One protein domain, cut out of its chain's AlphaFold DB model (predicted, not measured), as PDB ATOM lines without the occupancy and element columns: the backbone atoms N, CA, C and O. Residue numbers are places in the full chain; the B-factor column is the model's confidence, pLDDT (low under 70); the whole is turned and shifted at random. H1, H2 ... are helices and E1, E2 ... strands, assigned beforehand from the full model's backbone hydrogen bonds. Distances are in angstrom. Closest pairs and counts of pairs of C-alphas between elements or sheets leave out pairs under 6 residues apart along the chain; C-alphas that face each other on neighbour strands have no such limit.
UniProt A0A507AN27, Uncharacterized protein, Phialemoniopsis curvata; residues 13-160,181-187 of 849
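AT A GLANCE: This is residues 13 to 160 and 181 to 187 of the 849 residues of an uncharacterized protein of Phialemoniopsis curvata (UniProt A0A507AN27). A strongly twisted sheet of six strands makes the core, with H1 and H3 side by side across one face and H2 along its edge strand E8. Over part of the opposite face lies the small sheet of E7, E6 and E10, the two sheets only partly face to face, and on that side too the short pair E4 and E9 lies over E11. The printed part has 155 residues, with three named helices first and then eleven named strands; the large sheet runs E1, E2, E3, E11, E5, E8, antiparallel throughout, and the class is mixed, helices and strands. The whole is compact and rounded, with a radius of gyration of the C-alphas of 14.2 A and spans of 37 by 37 by 29 A.

HOW THE PARTS SIT: Begin with H1, residues 16 to 31, and H3, residues 54 to 69: they touch at the C-alphas of Phe 21 and Tyr 62, their closest, 6.1 A apart, at a shallow tilt of 25 degrees, opposite ways. H2, residues 39 to 48, touches no helix. Every O i to N i+4 pair is within hydrogen-bond range in H1 and H2, and 11 of 12 in H3. Next find E1, residues 75 to 78, E2, residues 82 to 88, and E3, residues 97 to 104, a meander, each strand the antiparallel neighbour of the one before; look at N 75 and O 84, 2.9 A, and N 85 and O 101, 2.8 A. The sheet goes on with E11, residues 181 to 187, E5, residues 122 to 127, and E8, residues 144 to 146, through N 100 and O 184, 2.9 A, N 126 and O 181, 2.8 A, and N 123 and O 146, 2.8 A. With it H1, H2 and H3 make two layers, helices on one face of a sheet. H1 lies over E2 and E3, its closest C-alphas to E2 being those of Val 22 and Cys 88, 7.2 A apart. H3 runs across the strands at a height over the sheet of 9.8 A, at 63 degrees to E5 on the local plane, and the C-alphas of Cys 60 and Val 126, the closest of H3 and E5, are 5.7 A apart. H2 lies over E8, with the C-alphas of Glu 42 and Thr 146, their closest, 5.3 A apart. E7, residues 139 to 141, E6, residues 132 to 136, and E10, residues 157 to 160, make the second sheet of a sandwich, two sheets face to face, the parts that face each other 9.4 A centre to centre and the strands of the one at 43 degrees to those of the other; see N 134 and O 141, 2.8 A, and N 133 and O 159, 3.0 A. E4, residues 115 to 117, and E9, residues 152 to 154, are antiparallel neighbours, with N 117 and O 152 at 2.8 A, and E9 runs on into E10 at 53 degrees.

IN THESE COORDINATES: Find C-alpha 16 at (46.051, 42.960, -56.064), where H1 begins its 23.4 A; H2 then covers 14.2 A and H3 22.0 A. E1 is short; E2 spans 19.5 A and E3 22.2 A, ending at C-alpha 104, (46.010, 25.856, -38.628). E4 is short, E5 spans 16.3 A and E6 13.0 A; E7, E8 and E9 are short, and E10 spans 10.9 A. E11 spans 19.5 A and ends at C-alpha 187, (36.533, 45.697, -33.915).

THE WHOLE: The C-alphas of Ala 92 and Glu 108, the two farthest apart, are 39.2 A apart. Residues 161 to 180 are not printed, and C-alphas 160 and 181 are 13.2 A apart across the cut. Of the links that are printed whole, none is long. The mean pLDDT of the printed part is 79.7; 26 residues are under 70, among them residues 151 to 160 and 181 to 187.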
ATOM      1  N   SER A  13      49.635  47.118 -51.500       82.81
ATOM      2  CA  SER A  13      50.042  47.585 -52.836       82.81
ATOM      3  C   SER A  13      50.762  46.508 -53.657       82.81
ATOM      4  O   SER A  13      50.769  46.565 -54.888       82.81
ATOM      5  N   ARG A  14      51.333  45.494 -52.989       85.81
ATOM      6  CA  ARG A  14      52.057  44.381 -53.622       85.81
ATOM      7  C   ARG A  14      51.147  43.252 -54.098       85.81
ATOM      8  O   ARG A  14      51.583  42.435 -54.904       85.81
ATOM      9  N   TRP A  15      49.905  43.196 -53.613       89.31
ATOM     10  CA  TRP A  15      49.024  42.036 -53.764       89.31
ATOM     11  C   TRP A  15      47.619  42.466 -54.214       89.31
ATOM     12  O   TRP A  15      46.733  42.662 -53.380       89.31
ATOM     13  N   PRO A  16      47.362  42.570 -55.534       89.31
ATOM     14  CA  PRO A  16      46.051  42.960 -56.064       89.31
ATOM     15  C   PRO A  16      44.898  42.065 -55.579       89.31
ATOM     16  O   PRO A  16      43.768  42.528 -55.433       89.31
ATOM     17  N   THR A  17      45.178  40.789 -55.303       90.00
ATOM     18  CA  THR A  17      44.232  39.829 -54.717       90.00
ATOM     19  C   THR A  17      43.892  40.185 -53.265       90.00
ATOM     20  O   THR A  17      42.716  40.195 -52.908       90.00
ATOM     21  N   ALA A  18      44.883  40.572 -52.451       87.38
ATOM     22  CA  ALA A  18      44.664  41.035 -51.078       87.38
ATOM     23  C   ALA A  18      43.874  42.352 -51.035       87.38
ATOM     24  O   ALA A  18      43.001  42.522 -50.188       87.38
ATOM     25  N   GLN A  19      44.122  43.268 -51.978       89.50
ATOM     26  CA  GLN A  19      43.353  44.510 -52.077       89.50
ATOM     27  C   GLN A  19      41.871  44.235 -52.386       89.50
ATOM     28  O   GLN A  19      41.001  44.745 -51.684       89.50
ATOM     29  N   LYS A  20      41.576  43.373 -53.373       92.12
ATOM     30  CA  LYS A  20      40.199  42.933 -53.676       92.12
ATOM     31  C   LYS A  20      39.531  42.249 -52.485       92.12
ATOM     32  O   LYS A  20      38.356  42.488 -52.228       92.12
ATOM     33  N   PHE A  21      40.284  41.425 -51.759       91.12
ATOM     34  CA  PHE A  21      39.810  40.760 -50.552       91.12
ATOM     35  C   PHE A  21      39.403  41.763 -49.465       91.12
ATOM     36  O   PHE A  21      38.280  41.693 -48.977       91.12
ATOM     37  N   VAL A  22      40.250  42.753 -49.154       88.81
ATOM     38  CA  VAL A  22      39.931  43.811 -48.176       88.81
ATOM     39  C   VAL A  22      38.713  44.634 -48.610       88.81
ATOM     40  O   VAL A  22      37.839  44.890 -47.784       88.81
ATOM     41  N   THR A  23      38.588  44.984 -49.898       92.00
ATOM     42  CA  THR A  23      37.372  45.633 -50.428       92.00
ATOM     43  C   THR A  23      36.128  44.774 -50.192       92.00
ATOM     44  O   THR A  23      35.132  45.272 -49.673       92.00
ATOM     45  N   ARG A  24      36.195  43.470 -50.491       92.50
ATOM     46  CA  ARG A  24      35.071  42.542 -50.301       92.50
ATOM     47  C   ARG A  24      34.711  42.347 -48.824       92.50
ATOM     48  O   ARG A  24      33.537  42.192 -48.500       92.50
ATOM     49  N   CYS A  25      35.694  42.405 -47.922       88.31
ATOM     50  CA  CYS A  25      35.452  42.447 -46.480       88.31
ATOM     51  C   CYS A  25      34.735  43.734 -46.051       88.31
ATOM     52  O   CYS A  25      33.820  43.653 -45.238       88.31
ATOM     53  N   GLY A  26      35.090  44.897 -46.609       84.75
ATOM     54  CA  GLY A  26      34.384  46.160 -46.354       84.75
ATOM     55  C   GLY A  26      32.920  46.139 -46.812       84.75
ATOM     56  O   GLY A  26      32.039  46.575 -46.073       84.75
ATOM     57  N   GLU A  27      32.644  45.563 -47.988       91.06
ATOM     58  CA  GLU A  27      31.278  45.348 -48.498       91.06
ATOM     59  C   GLU A  27      30.456  44.438 -47.569       91.06
ATOM     60  O   GLU A  27      29.354  44.802 -47.161       91.06
ATOM     61  N   PHE A  28      31.016  43.293 -47.164       91.75
ATOM     62  CA  PHE A  28      30.378  42.382 -46.210       91.75
ATOM     63  C   PHE A  28      30.106  43.060 -44.856       91.75
ATOM     64  O   PHE A  28      28.990  42.996 -44.341       91.75
ATOM     65  N   LEU A  29      31.098  43.767 -44.301       88.50
ATOM     66  CA  LEU A  29      30.970  44.490 -43.031       88.50
ATOM     67  C   LEU A  29      29.948  45.627 -43.082       88.50
ATOM     68  O   LEU A  29      29.408  45.993 -42.045       88.50
ATOM     69  N   GLN A  30      29.636  46.164 -44.263       85.38
ATOM     70  CA  GLN A  30      28.535  47.107 -44.436       85.38
ATOM     71  C   GLN A  30      27.153  46.434 -44.368       85.38
ATOM     72  O   GLN A  30      26.197  47.089 -43.956       85.38
ATOM     73  N   GLU A  31      27.014  45.159 -44.743       86.31
ATOM     74  CA  GLU A  31      25.750  44.424 -44.578       86.31
ATOM     75  C   GLU A  31      25.546  43.907 -43.151       86.31
ATOM     76  O   GLU A  31      24.416  43.902 -42.659       86.31
ATOM     77  N   VAL A  32      26.628  43.496 -42.477       83.62
ATOM     78  CA  VAL A  32      26.583  42.983 -41.094       83.62
ATOM     79  C   VAL A  32      26.894  44.036 -40.022       83.62
ATOM     80  O   VAL A  32      26.990  43.693 -38.843       83.62
ATOM     81  N   GLN A  33      27.013  45.314 -40.403       76.94
ATOM     82  CA  GLN A  33      27.042  46.427 -39.448       76.94
ATOM     83  C   GLN A  33      25.796  46.383 -38.546       76.94
ATOM     84  O   GLN A  33      24.755  45.849 -38.928       76.94
ATOM     85  N   ASP A  34      25.904  46.966 -37.354       77.81
ATOM     86  CA  ASP A  34      24.823  47.055 -36.361       77.81
ATOM     87  C   ASP A  34      24.380  45.717 -35.724       77.81
ATOM     88  O   ASP A  34      23.463  45.705 -34.901       77.81
ATOM     89  N   PHE A  35      25.067  44.600 -35.996       78.06
ATOM     90  CA  PHE A  35      24.906  43.355 -35.236       78.06
ATOM     91  C   PHE A  35      26.052  43.131 -34.245       78.06
ATOM     92  O   PHE A  35      27.229  43.250 -34.580       78.06
ATOM     93  N   THR A  36      25.701  42.767 -33.012       80.75
ATOM     94  CA  THR A  36      26.666  42.434 -31.958       80.75
ATOM     95  C   THR A  36      27.173  40.997 -32.135       80.75
ATOM     96  O   THR A  36      26.340  40.094 -32.265       80.75
ATOM     97  N   PRO A  37      28.496  40.744 -32.092       84.44
ATOM     98  CA  PRO A  37      29.045  39.392 -32.071       84.44
ATOM     99  C   PRO A  37      28.480  38.533 -30.935       84.44
ATOM    100  O   PRO A  37      28.207  39.023 -29.837       84.44
ATOM    101  N   GLY A  38      28.312  37.238 -31.192       82.06
ATOM    102  CA  GLY A  38      27.713  36.295 -30.250       82.06
ATOM    103  C   GLY A  38      26.864  35.222 -30.932       82.06
ATOM    104  O   GLY A  38      26.761  35.166 -32.159       82.06
ATOM    105  N   LYS A  39      26.197  34.383 -30.127       86.19
ATOM    106  CA  LYS A  39      25.408  33.225 -30.600       86.19
ATOM    107  C   LYS A  39      24.361  33.572 -31.663       86.19
ATOM    108  O   LYS A  39      24.216  32.811 -32.617       86.19
ATOM    109  N   ASP A  40      23.671  34.702 -31.525       83.75
ATOM    110  CA  ASP A  40      22.622  35.118 -32.465       83.75
ATOM    111  C   ASP A  40      23.198  35.578 -33.812       83.75
ATOM    112  O   ASP A  40      22.636  35.266 -34.866       83.75
ATOM    113  N   LEU A  41      24.354  36.258 -33.800       86.31
ATOM    114  CA  LEU A  41      25.071  36.603 -35.027       86.31
ATOM    115  C   LEU A  41      25.683  35.352 -35.668       86.31
ATOM    116  O   LEU A  41      25.551  35.177 -36.872       86.31
ATOM    117  N   GLU A  42      26.252  34.431 -34.886       87.19
ATOM    118  CA  GLU A  42      26.760  33.139 -35.375       87.19
ATOM    119  C   GLU A  42      25.658  32.315 -36.075       87.19
ATOM    120  O   GLU A  42      25.863  31.820 -37.186       87.19
ATOM    121  N   ALA A  43      24.452  32.243 -35.494       89.38
ATOM    122  CA  ALA A  43      23.294  31.601 -36.124       89.38
ATOM    123  C   ALA A  43      22.901  32.290 -37.440       89.38
ATOM    124  O   ALA A  43      22.587  31.634 -38.437       89.38
ATOM    125  N   ARG A  44      22.907  33.628 -37.448       88.88
ATOM    126  CA  ARG A  44      22.520  34.428 -38.607       88.88
ATOM    127  C   ARG A  44      23.525  34.331 -39.751       88.88
ATOM    128  O   ARG A  44      23.106  34.156 -40.891       88.88
ATOM    129  N   LEU A  45      24.819  34.414 -39.457       89.06
ATOM    130  CA  LEU A  45      25.891  34.307 -40.445       89.06
ATOM    131  C   LEU A  45      25.853  32.951 -41.151       89.06
ATOM    132  O   LEU A  45      25.878  32.909 -42.374       89.06
ATOM    133  N   ASN A  46      25.686  31.851 -40.416       91.94
ATOM    134  CA  ASN A  46      25.580  30.527 -41.035       91.94
ATOM    135  C   ASN A  46      24.290  30.332 -41.854       91.94
ATOM    136  O   ASN A  46      24.309  29.606 -42.845       91.94
ATOM    137  N   ARG A  47      23.183  30.993 -41.485       92.75
ATOM    138  CA  ARG A  47      21.906  30.913 -42.218       92.75
ATOM    139  C   ARG A  47      21.873  31.779 -43.481       92.75
ATOM    140  O   ARG A  47      21.420  31.311 -44.521       92.75
ATOM    141  N   ASP A  48      22.305  33.035 -43.375       92.19
ATOM    142  CA  ASP A  48      22.139  34.052 -44.424       92.19
ATOM    143  C   ASP A  48      23.409  34.193 -45.292       92.19
ATOM    144  O   ASP A  48      23.320  34.494 -46.484       92.19
ATOM    145  N   TYR A  49      24.589  33.927 -44.715       91.62
ATOM    146  CA  TYR A  49      25.916  34.125 -45.317       91.62
ATOM    147  C   TYR A  49      26.774  32.846 -45.379       91.62
ATOM    148  O   TYR A  49      27.965  32.929 -45.667       91.62
ATOM    149  N   GLY A  50      26.204  31.666 -45.108       90.50
ATOM    150  CA  GLY A  50      26.916  30.382 -45.113       90.50
ATOM    151  C   GLY A  50      27.373  29.896 -46.503       90.50
ATOM    152  O   GLY A  50      27.260  30.626 -47.492       90.50
ATOM    153  N   PRO A  51      27.875  28.650 -46.606       90.50
ATOM    154  CA  PRO A  51      28.334  28.058 -47.866       90.50
ATOM    155  C   PRO A  51      27.314  28.181 -49.007       90.50
ATOM    156  O   PRO A  51      26.124  27.924 -48.821       90.50
ATOM    157  N   GLY A  52      27.776  28.584 -50.194       87.31
ATOM    158  CA  GLY A  52      26.927  28.961 -51.327       87.31
ATOM    159  C   GLY A  52      26.484  30.434 -51.363       87.31
ATOM    160  O   GLY A  52      25.967  30.870 -52.393       87.31
ATOM    161  N   ASN A  53      26.703  31.229 -50.307       94.69
ATOM    162  CA  ASN A  53      26.578  32.690 -50.376       94.69
ATOM    163  C   ASN A  53      27.794  33.296 -51.101       94.69
ATOM    164  O   ASN A  53      28.935  32.906 -50.857       94.69
ATOM    165  N   GLN A  54      27.565  34.297 -51.955       92.44
ATOM    166  CA  GLN A  54      28.620  34.917 -52.758       92.44
ATOM    167  C   GLN A  54      29.779  35.488 -51.917       92.44
ATOM    168  O   GLN A  54      30.928  35.314 -52.305       92.44
ATOM    169  N   TYR A  55      29.519  36.109 -50.759       90.44
ATOM    170  CA  TYR A  55      30.587  36.610 -49.879       90.44
ATOM    171  C   TYR A  55      31.472  35.480 -49.342       90.44
ATOM    172  O   TYR A  55      32.694  35.612 -49.314       90.44
ATOM    173  N   TYR A  56      30.863  34.358 -48.955       90.12
ATOM    174  CA  TYR A  56      31.579  33.193 -48.441       90.12
ATOM    175  C   TYR A  56      32.433  32.525 -49.529       90.12
ATOM    176  O   TYR A  56      33.607  32.230 -49.295       90.12
ATOM    177  N   GLU A  57      31.885  32.349 -50.735       91.88
ATOM    178  CA  GLU A  57      32.631  31.796 -51.874       91.88
ATOM    179  C   GLU A  57      33.770  32.727 -52.324       91.88
ATOM    180  O   GLU A  57      34.883  32.261 -52.581       91.88
ATOM    181  N   ASP A  58      33.543  34.047 -52.347       90.81
ATOM    182  CA  ASP A  58      34.581  35.038 -52.653       90.81
ATOM    183  C   ASP A  58      35.708  35.004 -51.606       90.81
ATOM    184  O   ASP A  58      36.885  34.979 -51.968       90.81
ATOM    185  N   PHE A  59      35.381  34.944 -50.308       89.88
ATOM    186  CA  PHE A  59      36.377  34.820 -49.237       89.88
ATOM    187  C   PHE A  59      37.164  33.508 -49.349       89.88
ATOM    188  O   PHE A  59      38.396  33.527 -49.275       89.88
ATOM    189  N   CYS A  60      36.487  32.384 -49.602       87.19
ATOM    190  CA  CYS A  60      37.139  31.101 -49.856       87.19
ATOM    191  C   CYS A  60      38.107  31.178 -51.045       87.19
ATOM    192  O   CYS A  60      39.231  30.682 -50.955       87.19
ATOM    193  N   SER A  61      37.685  31.810 -52.143       90.25
ATOM    194  CA  SER A  61      38.481  31.988 -53.358       90.25
ATOM    195  C   SER A  61      39.725  32.843 -53.102       90.25
ATOM    196  O   SER A  61      40.847  32.396 -53.353       90.25
ATOM    197  N   TYR A  62      39.557  34.031 -52.512       89.69
ATOM    198  CA  TYR A  62      40.662  34.952 -52.239       89.69
ATOM    199  C   TYR A  62      41.674  34.399 -51.230       89.69
ATOM    200  O   TYR A  62      42.874  34.574 -51.436       89.69
ATOM    201  N   ILE A  63      41.236  33.694 -50.180       86.56
ATOM    202  CA  ILE A  63      42.146  33.062 -49.209       86.56
ATOM    203  C   ILE A  63      42.908  31.888 -49.847       86.56
ATOM    204  O   ILE A  63      44.124  31.781 -49.673       86.56
ATOM    205  N   LYS A  64      42.242  31.044 -50.650       84.94
ATOM    206  CA  LYS A  64      42.894  29.926 -51.363       84.94
ATOM    207  C   LYS A  64      43.893  30.413 -52.414       84.94
ATOM    208  O   LYS A  64      44.976  29.844 -52.524       84.94
ATOM    209  N   GLN A  65      43.570  31.482 -53.143       88.12
ATOM    210  CA  GLN A  65      44.500  32.133 -54.067       88.12
ATOM    211  C   GLN A  65      45.657  32.803 -53.308       88.12
ATOM    212  O   GLN A  65      46.819  32.624 -53.665       88.12
ATOM    213  N   GLY A  66      45.368  33.512 -52.218       84.94
ATOM    214  CA  GLY A  66      46.376  34.206 -51.423       84.94
ATOM    215  C   GLY A  66      47.370  33.289 -50.708       84.94
ATOM    216  O   GLY A  66      48.510  33.687 -50.462       84.94
ATOM    217  N   LEU A  67      46.978  32.043 -50.430       81.88
ATOM    218  CA  LEU A  67      47.883  30.990 -49.972       81.88
ATOM    219  C   LEU A  67      48.885  30.569 -51.059       81.88
ATOM    220  O   LEU A  67      50.048  30.328 -50.748       81.88
ATOM    221  N   GLN A  68      48.463  30.511 -52.327       83.12
ATOM    222  CA  GLN A  68      49.364  30.235 -53.457       83.12
ATOM    223  C   GLN A  68      50.292  31.423 -53.746       83.12
ATOM    224  O   GLN A  68      51.442  31.230 -54.129       83.12
ATOM    225  N   GLU A  69      49.798  32.647 -53.548       85.00
ATOM    226  CA  GLU A  69      50.562  33.888 -53.717       85.00
ATOM    227  C   GLU A  69      51.512  34.181 -52.534       85.00
ATOM    228  O   GLU A  69      52.510  34.873 -52.714       85.00
ATOM    229  N   GLY A  70      51.250  33.634 -51.341       83.44
ATOM    230  CA  GLY A  70      52.120  33.760 -50.161       83.44
ATOM    231  C   GLY A  70      51.899  35.017 -49.306       83.44
ATOM    232  O   GLY A  70      52.787  35.403 -48.541       83.44
ATOM    233  N   TRP A  71      50.737  35.672 -49.408       84.00
ATOM    234  CA  TRP A  71      50.398  36.842 -48.576       84.00
ATOM    235  C   TRP A  71      49.501  36.539 -47.369       84.00
ATOM    236  O   TRP A  71      49.378  37.369 -46.469       84.00
ATOM    237  N   VAL A  72      48.911  35.344 -47.312       81.94
ATOM    238  CA  VAL A  72      48.040  34.890 -46.217       81.94
ATOM    239  C   VAL A  72      48.883  34.144 -45.164       81.94
ATOM    240  O   VAL A  72      49.735  33.335 -45.521       81.94
ATOM    241  N   ALA A  73      48.677  34.449 -43.877       76.62
ATOM    242  CA  ALA A  73      49.507  34.059 -42.721       76.62
ATOM    243  C   ALA A  73      51.011  33.816 -42.963       76.62
ATOM    244  O   ALA A  73      51.507  32.687 -42.984       76.62
ATOM    245  N   GLN A  74      51.739  34.927 -43.057       79.50
ATOM    246  CA  GLN A  74      53.185  34.972 -43.275       79.50
ATOM    247  C   GLN A  74      54.024  34.718 -42.009       79.50
ATOM    248  O   GLN A  74      55.196  34.375 -42.120       79.50
ATOM    249  N   THR A  75      53.465  34.912 -40.810       78.94
ATOM    250  CA  THR A  75      54.196  34.789 -39.540       78.94
ATOM    251  C   THR A  75      53.937  33.429 -38.903       78.94
ATOM    252  O   THR A  75      52.819  33.155 -38.472       78.94
ATOM    253  N   GLU A  76      54.969  32.592 -38.799       82.00
ATOM    254  CA  GLU A  76      54.914  31.354 -38.013       82.00
ATOM    255  C   GLU A  76      54.847  31.669 -36.512       82.00
ATOM    256  O   GLU A  76      55.635  32.465 -35.999       82.00
ATOM    257  N   LEU A  77      53.884  31.059 -35.817       73.12
ATOM    258  CA  LEU A  77      53.680  31.208 -34.372       73.12
ATOM    259  C   LEU A  77      54.026  29.918 -33.618       73.12
ATOM    260  O   LEU A  77      54.605  29.984 -32.539       73.12
ATOM    261  N   ASP A  78      53.713  28.765 -34.209       75.44
ATOM    262  CA  ASP A  78      54.158  27.433 -33.782       75.44
ATOM    263  C   ASP A  78      54.464  26.611 -35.048       75.44
ATOM    264  O   ASP A  78      53.697  25.753 -35.493       75.44
ATOM    265  N   GLY A  79      55.575  26.981 -35.695       79.06
ATOM    266  CA  GLY A  79      56.064  26.383 -36.939       79.06
ATOM    267  C   GLY A  79      55.126  26.561 -38.148       79.06
ATOM    268  O   GLY A  79      54.256  27.440 -38.151       79.06
ATOM    269  N   PRO A  80      55.253  25.708 -39.183       74.00
ATOM    270  CA  PRO A  80      54.449  25.822 -40.402       74.00
ATOM    271  C   PRO A  80      52.963  25.504 -40.176       74.00
ATOM    272  O   PRO A  80      52.120  25.980 -40.940       74.00
ATOM    273  N   LYS A  81      52.644  24.733 -39.124       74.62
ATOM    274  CA  LYS A  81      51.289  24.276 -38.781       74.62
ATOM    275  C   LYS A  81      50.404  25.353 -38.145       74.62
ATOM    276  O   LYS A  81      49.192  25.254 -38.249       74.62
ATOM    277  N   TYR A  82      50.973  26.387 -37.515       76.94
ATOM    278  CA  TYR A  82      50.197  27.491 -36.941       76.94
ATOM    279  C   TYR A  82      50.819  28.838 -37.293       76.94
ATOM    280  O   TYR A  82      51.899  29.202 -36.815       76.94
ATOM    281  N   ARG A  83      50.119  29.591 -38.147       79.19
ATOM    282  CA  ARG A  83      50.612  30.849 -38.719       79.19
ATOM    283  C   ARG A  83      49.555  31.948 -38.615       79.19
ATOM    284  O   ARG A  83      48.359  31.674 -38.676       79.19
ATOM    285  N   ARG A  84      49.982  33.211 -38.519       80.94
ATOM    286  CA  ARG A  84      49.109  34.401 -38.539       80.94
ATOM    287  C   ARG A  84      49.589  35.440 -39.556       80.94
ATOM    288  O   ARG A  84      50.774  35.521 -39.864       80.94
ATOM    289  N   GLY A  85      48.672  36.239 -40.099       79.12
ATOM    290  CA  GLY A  85      48.976  37.352 -41.004       79.12
ATOM    291  C   GLY A  85      47.991  38.497 -40.822       79.12
ATOM    292  O   GLY A  85      46.791  38.316 -41.024       79.12
ATOM    293  N   ARG A  86      48.493  39.671 -40.435       83.75
ATOM    294  CA  ARG A  86      47.713  40.901 -40.230       83.75
ATOM    295  C   ARG A  86      47.528  41.585 -41.592       83.75
ATOM    296  O   ARG A  86      48.463  42.185 -42.110       83.75
ATOM    297  N   ILE A  87      46.355  41.429 -42.205       84.12
ATOM    298  CA  ILE A  87      46.089  41.831 -43.599       84.12
ATOM    299  C   ILE A  87      45.734  43.313 -43.702       84.12
ATOM    300  O   ILE A  87      46.241  44.006 -44.577       84.12
ATOM    301  N   CYS A  88      44.876  43.804 -42.807       83.94
ATOM    302  CA  CYS A  88      44.473  45.204 -42.774       83.94
ATOM    303  C   CYS A  88      44.413  45.707 -41.330       83.94
ATOM    304  O   CYS A  88      43.898  45.018 -40.444       83.94
ATOM    305  N   LEU A  89      44.948  46.906 -41.099       84.50
ATOM    306  CA  LEU A  89      44.724  47.647 -39.862       84.50
ATOM    307  C   LEU A  89      43.324  48.290 -39.880       84.50
ATOM    308  O   LEU A  89      42.736  48.422 -40.951       84.50
ATOM    309  N   PRO A  90      42.787  48.701 -38.721       81.62
ATOM    310  CA  PRO A  90      41.485  49.355 -38.638       81.62
ATOM    311  C   PRO A  90      41.427  50.639 -39.472       81.62
ATOM    312  O   PRO A  90      42.103  51.617 -39.156       81.62
ATOM    313  N   ILE A  91      40.589  50.648 -40.508       80.94
ATOM    314  CA  ILE A  91      40.320  51.818 -41.359       80.94
ATOM    315  C   ILE A  91      38.810  52.053 -41.515       80.94
ATOM    316  O   ILE A  91      37.992  51.194 -41.166       80.94
ATOM    317  N   ALA A  92      38.418  53.226 -42.017       77.31
ATOM    318  CA  ALA A  92      37.010  53.604 -42.158       77.31
ATOM    319  C   ALA A  92      36.255  52.671 -43.125       77.31
ATOM    320  O   ALA A  92      35.114  52.288 -42.868       77.31
ATOM    321  N   GLU A  93      36.923  52.235 -44.194       79.31
ATOM    322  CA  GLU A  93      36.430  51.303 -45.212       79.31
ATOM    323  C   GLU A  93      36.095  49.922 -44.623       79.31
ATOM    324  O   GLU A  93      35.147  49.271 -45.054       79.31
ATOM    325  N   THR A  94      36.832  49.499 -43.593       81.06
ATOM    326  CA  THR A  94      36.605  48.259 -42.830       81.06
ATOM    327  C   THR A  94      35.763  48.490 -41.570       81.06
ATOM    328  O   THR A  94      35.775  47.659 -40.668       81.06
ATOM    329  N   ARG A  95      35.077  49.637 -41.450       85.06
ATOM    330  CA  ARG A  95      34.274  50.033 -40.271       85.06
ATOM    331  C   ARG A  95      35.048  50.001 -38.945       85.06
ATOM    332  O   ARG A  95      34.492  49.698 -37.899       85.06
ATOM    333  N   PHE A  96      36.339  50.337 -38.996       83.38
ATOM    334  CA  PHE A  96      37.285  50.253 -37.875       83.38
ATOM    335  C   PHE A  96      37.480  48.837 -37.302       83.38
ATOM    336  O   PHE A  96      37.931  48.677 -36.165       83.38
ATOM    337  N   CYS A  97      37.210  47.804 -38.104       79.88
ATOM    338  CA  CYS A  97      37.647  46.445 -37.826       79.88
ATOM    339  C   CYS A  97      39.036  46.180 -38.425       79.88
ATOM    340  O   CYS A  97      39.314  46.567 -39.558       79.88
ATOM    341  N   SER A  98      39.905  45.488 -37.689       86.56
ATOM    342  CA  SER A  98      41.125  44.903 -38.253       86.56
ATOM    343  C   SER A  98      40.807  43.592 -38.976       86.56
ATOM    344  O   SER A  98      39.848  42.904 -38.624       86.56
ATOM    345  N   ILE A  99      41.618  43.233 -39.973       87.81
ATOM    346  CA  ILE A  99      41.470  41.986 -40.735       87.81
ATOM    347  C   ILE A  99      42.737  41.152 -40.562       87.81
ATOM    348  O   ILE A  99      43.828  41.560 -40.970       87.81
ATOM    349  N   THR A 100      42.588  39.960 -39.992       85.94
ATOM    350  CA  THR A 100      43.673  39.012 -39.718       85.94
ATOM    351  C   THR A 100      43.351  37.650 -40.326       85.94
ATOM    352  O   THR A 100      42.205  37.223 -40.378       85.94
ATOM    353  N   THR A 101      44.369  36.936 -40.789       85.44
ATOM    354  CA  THR A 101      44.255  35.565 -41.301       85.44
ATOM    355  C   THR A 101      45.047  34.621 -40.410       85.44
ATOM    356  O   THR A 101      46.135  34.971 -39.945       85.44
ATOM    357  N   VAL A 102      44.494  33.440 -40.149       83.38
ATOM    358  CA  VAL A 102      45.097  32.415 -39.293       83.38
ATOM    359  C   VAL A 102      45.055  31.075 -40.019       83.38
ATOM    360  O   VAL A 102      43.981  30.646 -40.436       83.38
ATOM    361  N   TYR A 103      46.219  30.440 -40.152       81.44
ATOM    362  CA  TYR A 103      46.374  29.066 -40.629       81.44
ATOM    363  C   TYR A 103      46.512  28.124 -39.446       81.44
ATOM    364  O   TYR A 103      47.283  28.423 -38.528       81.44
ATOM    365  N   MET A 104      45.846  26.983 -39.530       78.81
ATOM    366  CA  MET A 104      46.010  25.856 -38.628       78.81
ATOM    367  C   MET A 104      46.078  24.562 -39.456       78.81
ATOM    368  O   MET A 104      45.529  24.476 -40.555       78.81
ATOM    369  N   GLU A 105      46.837  23.590 -38.958       78.50
ATOM    370  CA  GLU A 105      47.017  22.271 -39.563       78.50
ATOM    371  C   GLU A 105      47.184  21.239 -38.440       78.50
ATOM    372  O   GLU A 105      48.168  21.299 -37.695       78.50
ATOM    373  N   SER A 106      46.212  20.337 -38.272       71.88
ATOM    374  CA  SER A 106      46.195  19.359 -37.176       71.88
ATOM    375  C   SER A 106      45.359  18.108 -37.478       71.88
ATOM    376  O   SER A 106      44.349  18.173 -38.180       71.88
ATOM    377  N   ASP A 107      45.766  16.989 -36.874       64.12
ATOM    378  CA  ASP A 107      45.035  15.709 -36.838       64.12
ATOM    379  C   ASP A 107      44.224  15.537 -35.535       64.12
ATOM    380  O   ASP A 107      43.208  14.844 -35.500       64.12
ATOM    381  N   GLU A 108      44.665  16.183 -34.451       71.12
ATOM    382  CA  GLU A 108      44.043  16.159 -33.118       71.12
ATOM    383  C   GLU A 108      43.512  17.554 -32.739       71.12
ATOM    384  O   GLU A 108      43.718  18.521 -33.474       71.12
ATOM    385  N   VAL A 109      42.836  17.685 -31.589       72.94
ATOM    386  CA  VAL A 109      42.377  18.995 -31.091       72.94
ATOM    387  C   VAL A 109      43.586  19.887 -30.795       72.94
ATOM    388  O   VAL A 109      44.307  19.664 -29.823       72.94
ATOM    389  N   TYR A 110      43.799  20.910 -31.620       71.06
ATOM    390  CA  TYR A 110      44.911  21.847 -31.491       71.06
ATOM    391  C   TYR A 110      44.435  23.204 -30.981       71.06
ATOM    392  O   TYR A 110      43.673  23.899 -31.651       71.06
ATOM    393  N   ALA A 111      44.925  23.593 -29.804       74.75
ATOM    394  CA  ALA A 111      44.727  24.911 -29.215       74.75
ATOM    395  C   ALA A 111      45.824  25.884 -29.690       74.75
ATOM    396  O   ALA A 111      47.009  25.652 -29.457       74.75
ATOM    397  N   GLY A 112      45.432  26.983 -30.345       67.06
ATOM    398  CA  GLY A 112      46.347  28.052 -30.772       67.06
ATOM    399  C   GLY A 112      46.790  28.972 -29.622       67.06
ATOM    400  O   GLY A 112      46.887  28.563 -28.475       67.06
ATOM    401  N   GLN A 113      47.050  30.256 -29.893       71.06
ATOM    402  CA  GLN A 113      47.363  31.224 -28.824       71.06
ATOM    403  C   GLN A 113      46.108  31.756 -28.121       71.06
ATOM    404  O   GLN A 113      45.172  32.204 -28.791       71.06
ATOM    405  N   TYR A 114      46.147  31.801 -26.784       68.31
ATOM    406  CA  TYR A 114      45.146  32.475 -25.952       68.31
ATOM    407  C   TYR A 114      44.971  33.942 -26.346       68.31
ATOM    408  O   TYR A 114      45.953  34.646 -26.594       68.31
ATOM    409  N   HIS A 115      43.727  34.407 -26.374       67.75
ATOM    410  CA  HIS A 115      43.403  35.815 -26.563       67.75
ATOM    411  C   HIS A 115      41.993  36.141 -26.056       67.75
ATOM    412  O   HIS A 115      41.127  35.270 -25.954       67.75
ATOM    413  N   ALA A 116      41.763  37.424 -25.785       64.88
ATOM    414  CA  ALA A 116      40.448  37.975 -25.485       64.88
ATOM    415  C   ALA A 116      39.805  38.615 -26.726       64.88
ATOM    416  O   ALA A 116      40.493  38.987 -27.679       64.88
ATOM    417  N   HIS A 117      38.487  38.801 -26.672       71.44
ATOM    418  CA  HIS A 117      37.672  39.491 -27.672       71.44
ATOM    419  C   HIS A 117      36.987  40.713 -27.030       71.44
ATOM    420  O   HIS A 117      35.789  40.658 -26.739       71.44
ATOM    421  N   PRO A 118      37.695  41.837 -26.782       63.22
ATOM    422  CA  PRO A 118      37.134  42.990 -26.061       63.22
ATOM    423  C   PRO A 118      35.814  43.515 -26.644       63.22
ATOM    424  O   PRO A 118      34.937  43.942 -25.899       63.22
ATOM    425  N   TYR A 119      35.656  43.415 -27.966       68.88
ATOM    426  CA  TYR A 119      34.477  43.857 -28.716       68.88
ATOM    427  C   TYR A 119      33.802  42.720 -29.510       68.88
ATOM    428  O   TYR A 119      32.923  42.975 -30.329       68.88
ATOM    429  N   GLY A 120      34.192  41.466 -29.252       77.69
ATOM    430  CA  GLY A 120      33.776  40.292 -30.021       77.69
ATOM    431  C   GLY A 120      34.578  40.111 -31.314       77.69
ATOM    432  O   GLY A 120      35.447  40.918 -31.631       77.69
ATOM    433  N   GLU A 121      34.302  39.035 -32.047       82.25
ATOM    434  CA  GLU A 121      34.978  38.699 -33.309       82.25
ATOM    435  C   GLU A 121      33.982  38.086 -34.306       82.25
ATOM    436  O   GLU A 121      32.991  37.453 -33.921       82.25
ATOM    437  N   ILE A 122      34.243  38.263 -35.603       87.56
ATOM    438  CA  ILE A 122      33.553  37.545 -36.682       87.56
ATOM    439  C   ILE A 122      34.574  36.683 -37.420       87.56
ATOM    440  O   ILE A 122      35.600  37.186 -37.883       87.56
ATOM    441  N   ASN A 123      34.260  35.393 -37.551       86.75
ATOM    442  CA  ASN A 123      35.130  34.393 -38.151       86.75
ATOM    443  C   ASN A 123      34.505  33.763 -39.380       86.75
ATOM    444  O   ASN A 123      33.415  33.209 -39.271       86.75
ATOM    445  N   CYS A 124      35.224  33.747 -40.501       88.88
ATOM    446  CA  CYS A 124      34.912  32.861 -41.625       88.88
ATOM    447  C   CYS A 124      35.875  31.668 -41.609       88.88
ATOM    448  O   CYS A 124      37.095  31.862 -41.593       88.88
ATOM    449  N   VAL A 125      35.326  30.452 -41.591       86.50
ATOM    450  CA  VAL A 125      36.064  29.183 -41.561       86.50
ATOM    451  C   VAL A 125      36.164  28.635 -42.982       86.50
ATOM    452  O   VAL A 125      35.192  28.139 -43.548       86.50
ATOM    453  N   VAL A 126      37.358  28.720 -43.566       85.94
ATOM    454  CA  VAL A 126      37.656  28.300 -44.940       85.94
ATOM    455  C   VAL A 126      38.420  26.975 -44.909       85.94
ATOM    456  O   VAL A 126      39.633  26.941 -44.708       85.94
ATOM    457  N   GLN A 127      37.715  25.869 -45.140       83.25
ATOM    458  CA  GLN A 127      38.320  24.534 -45.224       83.25
ATOM    459  C   GLN A 127      39.139  24.356 -46.520       83.25
ATOM    460  O   GLN A 127      38.677  24.712 -47.617       83.25
ATOM    461  N   LEU A 128      40.331  23.750 -46.420       76.75
ATOM    462  CA  LEU A 128      41.136  23.351 -47.585       76.75
ATOM    463  C   LEU A 128      40.887  21.900 -48.030       76.75
ATOM    464  O   LEU A 128      40.910  21.634 -49.230       76.75
ATOM    465  N   ASP A 129      40.605  20.995 -47.092       68.81
ATOM    466  CA  ASP A 129      40.381  19.550 -47.312       68.81
ATOM    467  C   ASP A 129      38.978  19.060 -46.900       68.81
ATOM    468  O   ASP A 129      38.649  17.884 -47.064       68.81
ATOM    469  N   GLY A 130      38.123  19.966 -46.418       70.06
ATOM    470  CA  GLY A 130      36.708  19.703 -46.143       70.06
ATOM    471  C   GLY A 130      36.409  18.941 -44.848       70.06
ATOM    472  O   GLY A 130      35.243  18.630 -44.612       70.06
ATOM    473  N   LYS A 131      37.417  18.636 -44.017       73.50
ATOM    474  CA  LYS A 131      37.233  17.902 -42.747       73.50
ATOM    475  C   LYS A 131      37.573  18.687 -41.480       73.50
ATOM    476  O   LYS A 131      37.138  18.278 -40.407       73.50
ATOM    477  N   ALA A 132      38.368  19.747 -41.602       74.06
ATOM    478  CA  ALA A 132      38.785  20.568 -40.473       74.06
ATOM    479  C   ALA A 132      37.612  21.389 -39.907       74.06
ATOM    480  O   ALA A 132      36.885  22.031 -40.673       74.06
ATOM    481  N   GLU A 133      37.431  21.390 -38.588       77.94
ATOM    482  CA  GLU A 133      36.406  22.182 -37.896       77.94
ATOM    483  C   GLU A 133      37.013  23.074 -36.808       77.94
ATOM    484  O   GLU A 133      37.895  22.649 -36.067       77.94
ATOM    485  N   LEU A 134      36.490  24.297 -36.678       78.12
ATOM    486  CA  LEU A 134      36.875  25.295 -35.679       78.12
ATOM    487  C   LEU A 134      35.791  25.411 -34.595       78.12
ATOM    488  O   LEU A 134      34.603  25.494 -34.902       78.12
ATOM    489  N   LYS A 135      36.178  25.497 -33.322       74.69
ATOM    490  CA  LYS A 135      35.238  25.661 -32.199       74.69
ATOM    491  C   LYS A 135      34.670  27.093 -32.107       74.69
ATOM    492  O   LYS A 135      35.395  28.049 -31.825       74.69
ATOM    493  N   GLY A 136      33.365  27.232 -32.340       73.12
ATOM    494  CA  GLY A 136      32.553  28.446 -32.179       73.12
ATOM    495  C   GLY A 136      31.690  28.455 -30.911       73.12
ATOM    496  O   GLY A 136      31.835  27.603 -30.033       73.12
ATOM    497  N   MET A 137      30.764  29.416 -30.797       68.81
ATOM    498  CA  MET A 137      29.879  29.531 -29.625       68.81
ATOM    499  C   MET A 137      28.737  28.498 -29.598       68.81
ATOM    500  O   MET A 137      28.124  28.298 -28.543       68.81
ATOM    501  N   GLN A 138      28.433  27.865 -30.732       76.94
ATOM    502  CA  GLN A 138      27.430  26.805 -30.886       76.94
ATOM    503  C   GLN A 138      28.037  25.392 -30.978       76.94
ATOM    504  O   GLN A 138      27.289  24.419 -31.064       76.94
ATOM    505  N   GLY A 139      29.364  25.258 -30.900       83.44
ATOM    506  CA  GLY A 139      30.079  23.985 -31.020       83.44
ATOM    507  C   GLY A 139      31.128  24.018 -32.128       83.44
ATOM    508  O   GLY A 139      31.631  25.083 -32.476       83.44
ATOM    509  N   TRP A 140      31.481  22.854 -32.665       80.62
ATOM    510  CA  TRP A 140      32.410  22.746 -33.791       80.62
ATOM    511  C   TRP A 140      31.741  23.165 -35.106       80.62
ATOM    512  O   TRP A 140      30.580  22.836 -35.352       80.62
ATOM    513  N   GLN A 141      32.474  23.915 -35.927       80.88
ATOM    514  CA  GLN A 141      32.012  24.480 -37.189       80.88
ATOM    515  C   GLN A 141      33.034  24.185 -38.291       80.88
ATOM    516  O   GLN A 141      34.157  24.688 -38.255       80.88
ATOM    517  N   GLY A 142      32.636  23.392 -39.288       82.69
ATOM    518  CA  GLY A 142      33.369  23.232 -40.549       82.69
ATOM    519  C   GLY A 142      33.212  24.456 -41.457       82.69
ATOM    520  O   GLY A 142      33.327  25.593 -41.012       82.69
ATOM    521  N   ALA A 143      32.896  24.252 -42.736       84.25
ATOM    522  CA  ALA A 143      32.572  25.344 -43.659       84.25
ATOM    523  C   ALA A 143      31.453  26.255 -43.103       84.25
ATOM    524  O   ALA A 143      30.336  25.790 -42.869       84.25
ATOM    525  N   GLY A 144      31.738  27.543 -42.884       87.25
ATOM    526  CA  GLY A 144      30.779  28.500 -42.320       87.25
ATOM    527  C   GLY A 144      31.429  29.571 -41.446       87.25
ATOM    528  O   GLY A 144      32.520  30.052 -41.755       87.25
ATOM    529  N   TRP A 145      30.745  29.965 -40.369       89.06
ATOM    530  CA  TRP A 145      31.125  31.106 -39.534       89.06
ATOM    531  C   TRP A 145      31.088  30.803 -38.038       89.06
ATOM    532  O   TRP A 145      30.224  30.063 -37.573       89.06
ATOM    533  N   THR A 146      31.954  31.460 -37.266       83.44
ATOM    534  CA  THR A 146      31.821  31.548 -35.801       83.44
ATOM    535  C   THR A 146      31.848  33.011 -35.356       83.44
ATOM    536  O   THR A 146      32.400  33.864 -36.050       83.44
ATOM    537  N   SER A 147      31.219  33.351 -34.232       85.00
ATOM    538  CA  SER A 147      31.204  34.724 -33.718       85.00
ATOM    539  C   SER A 147      31.273  34.768 -32.186       85.00
ATOM    540  O   SER A 147      30.240  34.848 -31.519       85.00
ATOM    541  N   PRO A 148      32.491  34.712 -31.609       77.50
ATOM    542  CA  PRO A 148      32.733  34.983 -30.195       77.50
ATOM    543  C   PRO A 148      32.205  36.364 -29.784       77.50
ATOM    544  O   PRO A 148      32.485  37.372 -30.434       77.50
ATOM    545  N   GLY A 149      31.437  36.415 -28.694       70.88
ATOM    546  CA  GLY A 149      30.836  37.655 -28.197       70.88
ATOM    547  C   GLY A 149      31.825  38.597 -27.491       70.88
ATOM    548  O   GLY A 149      32.904  38.161 -27.078       70.88
ATOM    549  N   PRO A 150      31.468  39.881 -27.300       74.62
ATOM    550  CA  PRO A 150      32.262  40.823 -26.513       74.62
ATOM    551  C   PRO A 150      32.578  40.305 -25.109       74.62
ATOM    552  O   PRO A 150      31.723  39.724 -24.442       74.62
ATOM    553  N   GLY A 151      33.816  40.511 -24.664       58.97
ATOM    554  CA  GLY A 151      34.304  40.067 -23.358       58.97
ATOM    555  C   GLY A 151      34.578  38.564 -23.242       58.97
ATOM    556  O   GLY A 151      35.009  38.122 -22.182       58.97
ATOM    557  N   THR A 152      34.367  37.767 -24.297       65.69
ATOM    558  CA  THR A 152      34.807  36.361 -24.296       65.69
ATOM    559  C   THR A 152      36.327  36.264 -24.468       65.69
ATOM    560  O   THR A 152      36.966  37.172 -25.001       65.69
ATOM    561  N   HIS A 153      36.924  35.164 -24.018       64.88
ATOM    562  CA  HIS A 153      38.345  34.864 -24.197       64.88
ATOM    563  C   HIS A 153      38.544  33.355 -24.337       64.88
ATOM    564  O   HIS A 153      37.879  32.579 -23.644       64.88
ATOM    565  N   HIS A 154      39.422  32.926 -25.244       56.03
ATOM    566  CA  HIS A 154      39.679  31.504 -25.456       56.03
ATOM    567  C   HIS A 154      41.041  31.203 -26.082       56.03
ATOM    568  O   HIS A 154      41.708  32.063 -26.664       56.03
ATOM    569  N   TYR A 155      41.419  29.929 -26.007       53.59
ATOM    570  CA  TYR A 155      42.282  29.319 -27.005       53.59
ATOM    571  C   TYR A 155      41.420  28.968 -28.234       53.59
ATOM    572  O   TYR A 155      40.365  28.353 -28.070       53.59
ATOM    573  N   PRO A 156      41.813  29.352 -29.460       54.72
ATOM    574  CA  PRO A 156      41.124  28.911 -30.668       54.72
ATOM    575  C   PRO A 156      41.469  27.436 -30.920       54.72
ATOM    576  O   PRO A 156      42.650  27.107 -31.011       54.72
ATOM    577  N   GLU A 157      40.459  26.570 -31.019       60.75
ATOM    578  CA  GLU A 157      40.629  25.115 -31.171       60.75
ATOM    579  C   GLU A 157      40.182  24.623 -32.561       60.75
ATOM    580  O   GLU A 157      39.088  24.980 -33.008       60.75
ATOM    581  N   GLU A 158      40.999  23.777 -33.204       53.03
ATOM    582  CA  GLU A 158      40.727  23.094 -34.489       53.03
ATOM    583  C   GLU A 158      40.911  21.565 -34.385       53.03
ATOM    584  O   GLU A 158      41.734  21.113 -33.590       53.03
ATOM    585  N   VAL A 159      40.161  20.768 -35.166       57.03
ATOM    586  CA  VAL A 159      40.238  19.287 -35.192       57.03
ATOM    587  C   VAL A 159      39.812  18.669 -36.543       57.03
ATOM    588  O   VAL A 159      38.976  19.244 -37.244       57.03
ATOM    589  N   GLU A 160      40.305  17.465 -36.883       56.00
ATOM    590  CA  GLU A 160      39.762  16.624 -37.971       56.00
ATOM    591  C   GLU A 160      38.625  15.704 -37.473       56.00
ATOM    592  O   GLU A 160      38.808  14.919 -36.538       56.00
ATOM    593  N   TRP A 181      41.475  27.525 -42.520       61.03
ATOM    594  CA  TRP A 181      41.804  28.924 -42.330       61.03
ATOM    595  C   TRP A 181      40.683  29.613 -41.574       61.03
ATOM    596  O   TRP A 181      39.512  29.450 -41.911       61.03
ATOM    597  N   ARG A 182      41.051  30.464 -40.620       59.47
ATOM    598  CA  ARG A 182      40.143  31.420 -39.982       59.47
ATOM    599  C   ARG A 182      40.485  32.818 -40.486       59.47
ATOM    600  O   ARG A 182      41.575  33.336 -40.221       59.47
ATOM    601  N   LEU A 183      39.556  33.434 -41.208       54.50
ATOM    602  CA  LEU A 183      39.530  34.887 -41.357       54.50
ATOM    603  C   LEU A 183      38.982  35.462 -40.057       54.50
ATOM    604  O   LEU A 183      37.840  35.179 -39.721       54.50
ATOM    605  N   ARG A 184      39.791  36.256 -39.365       65.19
ATOM    606  CA  ARG A 184      39.484  36.949 -38.118       65.19
ATOM    607  C   ARG A 184      39.209  38.419 -38.405       65.19
ATOM    608  O   ARG A 184      40.052  39.090 -39.007       65.19
ATOM    609  N   VAL A 185      38.065  38.916 -37.947       63.88
ATOM    610  CA  VAL A 185      37.712  40.336 -38.018       63.88
ATOM    611  C   VAL A 185      37.385  40.852 -36.618       63.88
ATOM    612  O   VAL A 185      36.361  40.482 -36.043       63.88
ATOM    613  N   ASP A 186      38.262  41.706 -36.082       57.22
ATOM    614  CA  ASP A 186      38.138  42.296 -34.740       57.22
ATOM    615  C   ASP A 186      37.766  43.781 -34.825       57.22
ATOM    616  O   ASP A 186      38.500  44.528 -35.480       57.22
ATOM    617  N   PRO A 187      36.736  44.267 -34.114       53.78
ATOM    618  CA  PRO A 187      36.533  45.697 -33.915       53.78
ATOM    619  C   PRO A 187      37.675  46.264 -33.061       53.78
ATOM    620  O   PRO A 187      38.010  45.698 -32.022       53.78
TER     621      PRO A 187